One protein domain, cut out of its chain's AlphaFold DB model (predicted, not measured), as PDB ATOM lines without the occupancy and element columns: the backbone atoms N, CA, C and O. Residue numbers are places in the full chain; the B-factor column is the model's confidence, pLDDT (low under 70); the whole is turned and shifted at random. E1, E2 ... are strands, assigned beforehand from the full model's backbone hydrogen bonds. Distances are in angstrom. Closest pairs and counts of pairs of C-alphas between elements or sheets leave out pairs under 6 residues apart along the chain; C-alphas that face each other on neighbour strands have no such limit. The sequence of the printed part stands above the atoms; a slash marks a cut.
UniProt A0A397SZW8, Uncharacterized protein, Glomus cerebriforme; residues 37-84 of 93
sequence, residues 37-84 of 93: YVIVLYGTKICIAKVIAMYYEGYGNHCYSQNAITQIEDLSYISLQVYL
ATOM      1  N   TYR A  37      -2.878  27.427   7.658       85.75
ATOM      2  CA  TYR A  37      -3.566  26.431   6.848       85.75
ATOM      3  C   TYR A  37      -2.587  25.770   5.884       85.75
ATOM      4  O   TYR A  37      -1.885  26.442   5.132       85.75
ATOM      5  N   VAL A  38      -2.581  24.443   5.889       82.25
ATOM      6  CA  VAL A  38      -1.727  23.595   5.058       82.25
ATOM      7  C   VAL A  38      -2.576  22.674   4.188       82.25
ATOM      8  O   VAL A  38      -3.705  22.315   4.535       82.25
ATOM      9  N   ILE A  39      -2.025  22.277   3.045       82.50
ATOM     10  CA  ILE A  39      -2.600  21.233   2.197       82.50
ATOM     11  C   ILE A  39      -2.004  19.900   2.643       82.50
ATOM     12  O   ILE A  39      -0.787  19.778   2.760       82.50
ATOM     13  N   VAL A  40      -2.851  18.904   2.892       77.25
ATOM     14  CA  VAL A  40      -2.421  17.574   3.346       77.25
ATOM     15  C   VAL A  40      -3.073  16.467   2.537       77.25
ATOM     16  O   VAL A  40      -4.174  16.626   2.009       77.25
ATOM     17  N   LEU A  41      -2.407  15.319   2.479       75.88
ATOM     18  CA  LEU A  41      -2.978  14.086   1.956       75.88
ATOM     19  C   LEU A  41      -3.594  13.285   3.107       75.88
ATOM     20  O   LEU A  41      -2.908  12.928   4.062       75.88
ATOM     21  N   TYR A  42      -4.893  13.002   3.014       71.38
ATOM     22  CA  TYR A  42      -5.602  12.086   3.906       71.38
ATOM     23  C   TYR A  42      -6.057  10.866   3.101       71.38
ATOM     24  O   TYR A  42      -7.036  10.920   2.347       71.38
ATOM     25  N   GLY A  43      -5.303   9.768   3.208       75.62
ATOM     26  CA  GLY A  43      -5.419   8.650   2.269       75.62
ATOM     27  C   GLY A  43      -5.111   9.122   0.844       75.62
ATOM     28  O   GLY A  43      -4.054   9.687   0.594       75.62
ATOM     29  N   THR A  44      -6.056   8.947  -0.082       74.69
ATOM     30  CA  THR A  44      -5.942   9.405  -1.482       74.69
ATOM     31  C   THR A  44      -6.572  10.778  -1.744       74.69
ATOM     32  O   THR A  44      -6.659  11.208  -2.894       74.69
ATOM     33  N   LYS A  45      -7.055  11.472  -0.704       73.06
ATOM     34  CA  LYS A  45      -7.748  12.760  -0.837       73.06
ATOM     35  C   LYS A  45      -6.848  13.910  -0.415       73.06
ATOM     36  O   LYS A  45      -6.290  13.891   0.681       73.06
ATOM     37  N   ILE A  46      -6.792  14.948  -1.243       78.44
ATOM     38  CA  ILE A  46      -6.191  16.220  -0.851       78.44
ATOM     39  C   ILE A  46      -7.196  16.975   0.025       78.44
ATOM     40  O   ILE A  46      -8.356  17.142  -0.356       78.44
ATOM     41  N   CYS A  47      -6.754  17.410   1.199       77.50
ATOM     42  CA  CYS A  47      -7.555  18.133   2.182       77.50
ATOM     43  C   CYS A  47      -6.869  19.442   2.574       77.50
ATOM     44  O   CYS A  47      -5.655  19.591   2.438       77.50
ATOM     45  N   ILE A  48      -7.650  20.372   3.119       83.19
ATOM     46  CA  ILE A  48      -7.121  21.538   3.829       83.19
ATOM     47  C   ILE A  48      -7.083  21.182   5.312       83.19
ATOM     48  O   ILE A  48      -8.034  20.597   5.831       83.19
ATOM     49  N   ALA A  49      -6.013  21.538   6.009       83.31
ATOM     50  CA  ALA A  49      -5.916  21.369   7.448       83.31
ATOM     51  C   ALA A  49      -5.379  22.631   8.117       83.31
ATOM     52  O   ALA A  49      -4.552  23.333   7.547       83.31
ATOM     53  N   LYS A  50      -5.847  22.911   9.331       86.81
ATOM     54  CA  LYS A  50      -5.308  23.972  10.182       86.81
ATOM     55  C   LYS A  50      -4.296  23.384  11.162       86.81
ATOM     56  O   LYS A  50      -4.600  22.386  11.818       86.81
ATOM     57  N   VAL A  51      -3.135  24.014  11.295       87.94
ATOM     58  CA  VAL A  51      -2.152  23.700  12.335       87.94
ATOM     59  C   VAL A  51      -2.703  24.135  13.689       87.94
ATOM     60  O   VAL A  51      -3.141  25.274  13.835       87.94
ATOM     61  N   ILE A  52      -2.727  23.214  14.654       89.31
ATOM     62  CA  ILE A  52      -3.224  23.489  16.016       89.31
ATOM     63  C   ILE A  52      -2.164  23.286  17.104       89.31
ATOM     64  O   ILE A  52      -2.352  23.740  18.230       89.31
ATOM     65  N   ALA A  53      -1.090  22.548  16.804       87.38
ATOM     66  CA  ALA A  53       0.091  22.434  17.656       87.38
ATOM     67  C   ALA A  53       1.257  21.807  16.884       87.38
ATOM     68  O   ALA A  53       1.058  20.927  16.042       87.38
ATOM     69  N   MET A  54       2.476  22.220  17.218       88.88
ATOM     70  CA  MET A  54       3.721  21.705  16.648       88.88
ATOM     71  C   MET A  54       4.664  21.292  17.773       88.88
ATOM     72  O   MET A  54       4.683  21.925  18.834       88.88
ATOM     73  N   TYR A  55       5.434  20.228  17.542       88.81
ATOM     74  CA  TYR A  55       6.303  19.643  18.553       88.81
ATOM     75  C   TYR A  55       7.674  19.295  17.981       88.81
ATOM     76  O   TYR A  55       7.764  18.644  16.941       88.81
ATOM     77  N   TYR A  56       8.732  19.631  18.708       86.44
ATOM     78  CA  TYR A  56      10.111  19.250  18.383       86.44
ATOM     79  C   TYR A  56      10.599  18.141  19.317       86.44
ATOM     80  O   TYR A  56      10.060  17.959  20.413       86.44
ATOM     81  N   GLU A  57      11.624  17.405  18.892       88.06
ATOM     82  CA  GLU A  57      12.269  16.420  19.754       88.06
ATOM     83  C   GLU A  57      13.250  17.114  20.707       88.06
ATOM     84  O   GLU A  57      14.159  17.832  20.291       88.06
ATOM     85  N   GLY A  58      13.068  16.909  22.008       84.88
ATOM     86  CA  GLY A  58      13.941  17.442  23.045       84.88
ATOM     87  C   GLY A  58      14.067  16.451  24.191       84.88
ATOM     88  O   GLY A  58      13.067  16.028  24.766       84.88
ATOM     89  N   TYR A  59      15.300  16.074  24.541       89.00
ATOM     90  CA  TYR A  59      15.578  15.127  25.632       89.00
ATOM     91  C   TYR A  59      14.802  13.799  25.507       89.00
ATOM     92  O   TYR A  59      14.321  13.266  26.506       89.00
ATOM     93  N   GLY A  60      14.635  13.293  24.278       88.56
ATOM     94  CA  GLY A  60      13.869  12.073  23.990       88.56
ATOM     95  C   GLY A  60      12.352  12.209  24.169       88.56
ATOM     96  O   GLY A  60      11.666  11.202  24.307       88.56
ATOM     97  N   ASN A  61      11.823  13.436  24.212       88.31
ATOM     98  CA  ASN A  61      10.394  13.732  24.329       88.31
ATOM     99  C   ASN A  61       9.922  14.662  23.202       88.31
ATOM    100  O   ASN A  61      10.712  15.412  22.635       88.31
ATOM    101  N   HIS A  62       8.612  14.668  22.940       88.62
ATOM    102  CA  HIS A  62       7.964  15.614  22.026       88.62
ATOM    103  C   HIS A  62       7.517  16.864  22.790       88.62
ATOM    104  O   HIS A  62       6.558  16.829  23.569       88.62
ATOM    105  N   CYS A  63       8.210  17.979  22.583       88.75
ATOM    106  CA  CYS A  63       7.976  19.229  23.298       88.75
ATOM    107  C   CYS A  63       7.133  20.188  22.458       88.75
ATOM    108  O   CYS A  63       7.501  20.503  21.330       88.75
ATOM    109  N   TYR A  64       6.020  20.676  23.015       88.44
ATOM    110  CA  TYR A  64       5.188  21.694  22.367       88.44
ATOM    111  C   TYR A  64       5.982  22.980  22.134       88.44
ATOM    112  O   TYR A  64       6.731  23.422  23.008       88.44
ATOM    113  N   SER A  65       5.765  23.605  20.982       84.81
ATOM    114  CA  SER A  65       6.384  24.872  20.621       84.81
ATOM    115  C   SER A  65       5.407  25.796  19.913       84.81
ATOM    116  O   SER A  65       4.568  25.366  19.123       84.81
ATOM    117  N   GLN A  66       5.572  27.089  20.176       87.94
ATOM    118  CA  GLN A  66       4.940  28.180  19.429       87.94
ATOM    119  C   GLN A  66       5.897  28.815  18.418       87.94
ATOM    120  O   GLN A  66       5.512  29.722  17.681       87.94
ATOM    121  N   ASN A  67       7.152  28.364  18.391       88.06
ATOM    122  CA  ASN A  67       8.123  28.862  17.436       88.06
ATOM    123  C   ASN A  67       7.750  28.393  16.034       88.06
ATOM    124  O   ASN A  67       7.230  27.294  15.840       88.06
ATOM    125  N   ALA A  68       8.044  29.248  15.062       85.00
ATOM    126  CA  ALA A  68       7.871  28.896  13.671       85.00
ATOM    127  C   ALA A  68       8.796  27.741  13.285       85.00
ATOM    128  O   ALA A  68       9.960  27.716  13.686       85.00
ATOM    129  N   ILE A  69       8.279  26.841  12.459       81.56
ATOM    130  CA  ILE A  69       9.047  25.769  11.841       81.56
ATOM    131  C   ILE A  69       9.496  26.255  10.469       81.56
ATOM    132  O   ILE A  69       8.665  26.615   9.638       81.56
ATOM    133  N   THR A  70      10.803  26.286  10.242       81.81
ATOM    134  CA  THR A  70      11.407  26.659   8.950       81.81
ATOM    135  C   THR A  70      11.950  25.455   8.189       81.81
ATOM    136  O   THR A  70      12.326  25.583   7.033       81.81
ATOM    137  N   GLN A  71      12.033  24.290   8.835       73.94
ATOM    138  CA  GLN A  71      12.466  23.036   8.227       73.94
ATOM    139  C   GLN A  71      11.597  21.912   8.778       73.94
ATOM    140  O   GLN A  71      11.387  21.820   9.984       73.94
ATOM    141  N   ILE A  72      11.070  21.055   7.904       75.50
ATOM    142  CA  ILE A  72      10.182  19.964   8.332       75.50
ATOM    143  C   ILE A  72      10.897  18.953   9.241       75.50
ATOM    144  O   ILE A  72      10.260  18.326  10.076       75.50
ATOM    145  N   GLU A  73      12.218  18.837   9.107       80.94
ATOM    146  CA  GLU A  73      13.085  17.944   9.884       80.94
ATOM    147  C   GLU A  73      13.143  18.315  11.376       80.94
ATOM    148  O   GLU A  73      13.348  17.442  12.216       80.94
ATOM    149  N   ASP A  74      12.885  19.580  11.722       82.50
ATOM    150  CA  ASP A  74      12.822  20.044  13.116       82.50
ATOM    151  C   ASP A  74      11.534  19.583  13.829       82.50
ATOM    152  O   ASP A  74      11.400  19.680  15.056       82.50
ATOM    153  N   LEU A  75      10.548  19.110  13.063       82.62
ATOM    154  CA  LEU A  75       9.231  18.731  13.545       82.62
ATOM    155  C   LEU A  75       9.190  17.236  13.863       82.62
ATOM    156  O   LEU A  75       9.232  16.381  12.986       82.62
ATOM    157  N   SER A  76       9.012  16.921  15.138       87.12
ATOM    158  CA  SER A  76       8.816  15.544  15.597       87.12
ATOM    159  C   SER A  76       7.350  15.099  15.527       87.12
ATOM    160  O   SER A  76       7.061  13.929  15.286       87.12
ATOM    161  N   TYR A  77       6.408  16.022  15.747       84.56
ATOM    162  CA  TYR A  77       4.970  15.761  15.671       84.56
ATOM    163  C   TYR A  77       4.201  17.042  15.337       84.56
ATOM    164  O   TYR A  77       4.569  18.135  15.771       84.56
ATOM    165  N   ILE A  78       3.092  16.904  14.610       85.19
ATOM    166  CA  ILE A  78       2.169  17.998  14.305       85.19
ATOM    167  C   ILE A  78       0.734  17.565  14.552       85.19
ATOM    168  O   ILE A  78       0.307  16.481  14.163       85.19
ATOM    169  N   SER A  79      -0.023  18.437  15.205       86.75
ATOM    170  CA  SER A  79      -1.461  18.285  15.370       86.75
ATOM    171  C   SER A  79      -2.178  19.157  14.352       86.75
ATOM    172  O   SER A  79      -1.888  20.351  14.224       86.75
ATOM    173  N   LEU A  80      -3.140  18.559  13.655       85.50
ATOM    174  CA  LEU A  80      -3.879  19.190  12.572       85.50
ATOM    175  C   LEU A  80      -5.387  19.040  12.781       85.50
ATOM    176  O   LEU A  80      -5.876  17.954  13.094       85.50
ATOM    177  N   GLN A  81      -6.138  20.112  12.534       87.19
ATOM    178  CA  GLN A  81      -7.582  20.052  12.331       87.19
ATOM    179  C   GLN A  81      -7.862  19.912  10.831       87.19
ATOM    180  O   GLN A  81      -7.709  20.872  10.080       87.19
ATOM    181  N   VAL A  82      -8.256  18.714  10.393       82.75
ATOM    182  CA  VAL A  82      -8.458  18.392   8.970       82.75
ATOM    183  C   VAL A  82      -9.892  18.696   8.531       82.75
ATOM    184  O   VAL A  82     -10.852  18.232   9.148       82.75
ATOM    185  N   TYR A  83     -10.038  19.427   7.425       82.44
ATOM    186  CA  TYR A  83     -11.309  19.703   6.759       82.44
ATOM    187  C   TYR A  83     -11.433  18.810   5.523       82.44
ATOM    188  O   TYR A  83     -10.805  19.049   4.489       82.44
ATOM    189  N   LEU A  84     -12.236  17.751   5.642       79.69
ATOM    190  CA  LEU A  84     -12.463  16.814   4.546       79.69
ATOM    191  C   LEU A  84     -13.360  17.449   3.474       79.69
ATOM    192  O   LEU A  84     -14.428  17.969   3.810       79.69
TER     193      LEU A  84
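Overview. This is residues 37 to 84 of the 93 residues of an uncharacterized protein of Glomus cerebriforme (UniProt A0A397SZW8). One long, bent strand, E2, makes the backbone of a strongly twisted ribbon of a sheet; E1 folds back beside its first part and E3 beside its last part, both on one side of it, while E4 runs along the other side, beside its middle part. E2 makes most of the length, and the long link between E3 and E4 is a loop of residues 66 to 76. The printed part has 48 residues, with no named helix and four named strands, E1 E2 E3 E4 along the chain, in a branched antiparallel sheet; the class is all strand. It is only just loose, close to compact, with a radius of gyration of the C-alphas of 11.9 A, and elongated, with spans of 35 by 18 by 16 A.

Arrangement. Start at E2, residues 45 to 58, which bends by 83 degrees at residue 48 and has three neighbours in staggered pairing. Beside its residues 45 to 50 you find E1, residues 37 to 42, antiparallel; C-alphas 37 and 50 face each other at 4.5 A, and N 40 and O 47 are within hydrogen-bond range at 2.9 A. On the same side of E2, beside residues 54 to 58, is E3, residues 61 to 65, antiparallel at 112 degrees between directions; C-alphas 55 and 64 face each other at 4.5 A, and N 58 and O 61 are 2.9 A apart, within hydrogen-bond range. E1, E2 and E3 form a meander, each strand the antiparallel neighbour of the one before, built of two hairpins, E1 and E2, and E2 and E3. On the other side of E2, look beside residues 48 to 55 for E4, residues 77 to 83, antiparallel at 158 degrees; C-alphas 49 and 82 face each other at 4.2 A, and N 81 and O 50 are within hydrogen-bond range at 2.8 A. E1, E3 and E4 are edge strands. E1 and E3 are apart.

Along the chain. Find C-alpha 45 at (-7.748, 12.760, -0.837); from there E2 runs 32.6 A to C-alpha 58 at (13.941, 17.442, 23.045). E1 begins at C-alpha 37, (-3.566, 26.431, 6.848), and measures 14.8 A. E3 measures 12.4 A. E4 measures 19.0 A and ends at C-alpha 83, (-11.309, 19.703, 6.759).

Size, cuts and confidence. The two C-alphas farthest apart are those of Lys 45 and Tyr 59, 35.4 A. The printed part has no cut. The links from E1 to E2 and from E2 to E3 are tight, with 2 residues each; the link from E3 to E4 is long, with 11. The mean pLDDT of the printed part is 83.5, and no printed residue is under 70.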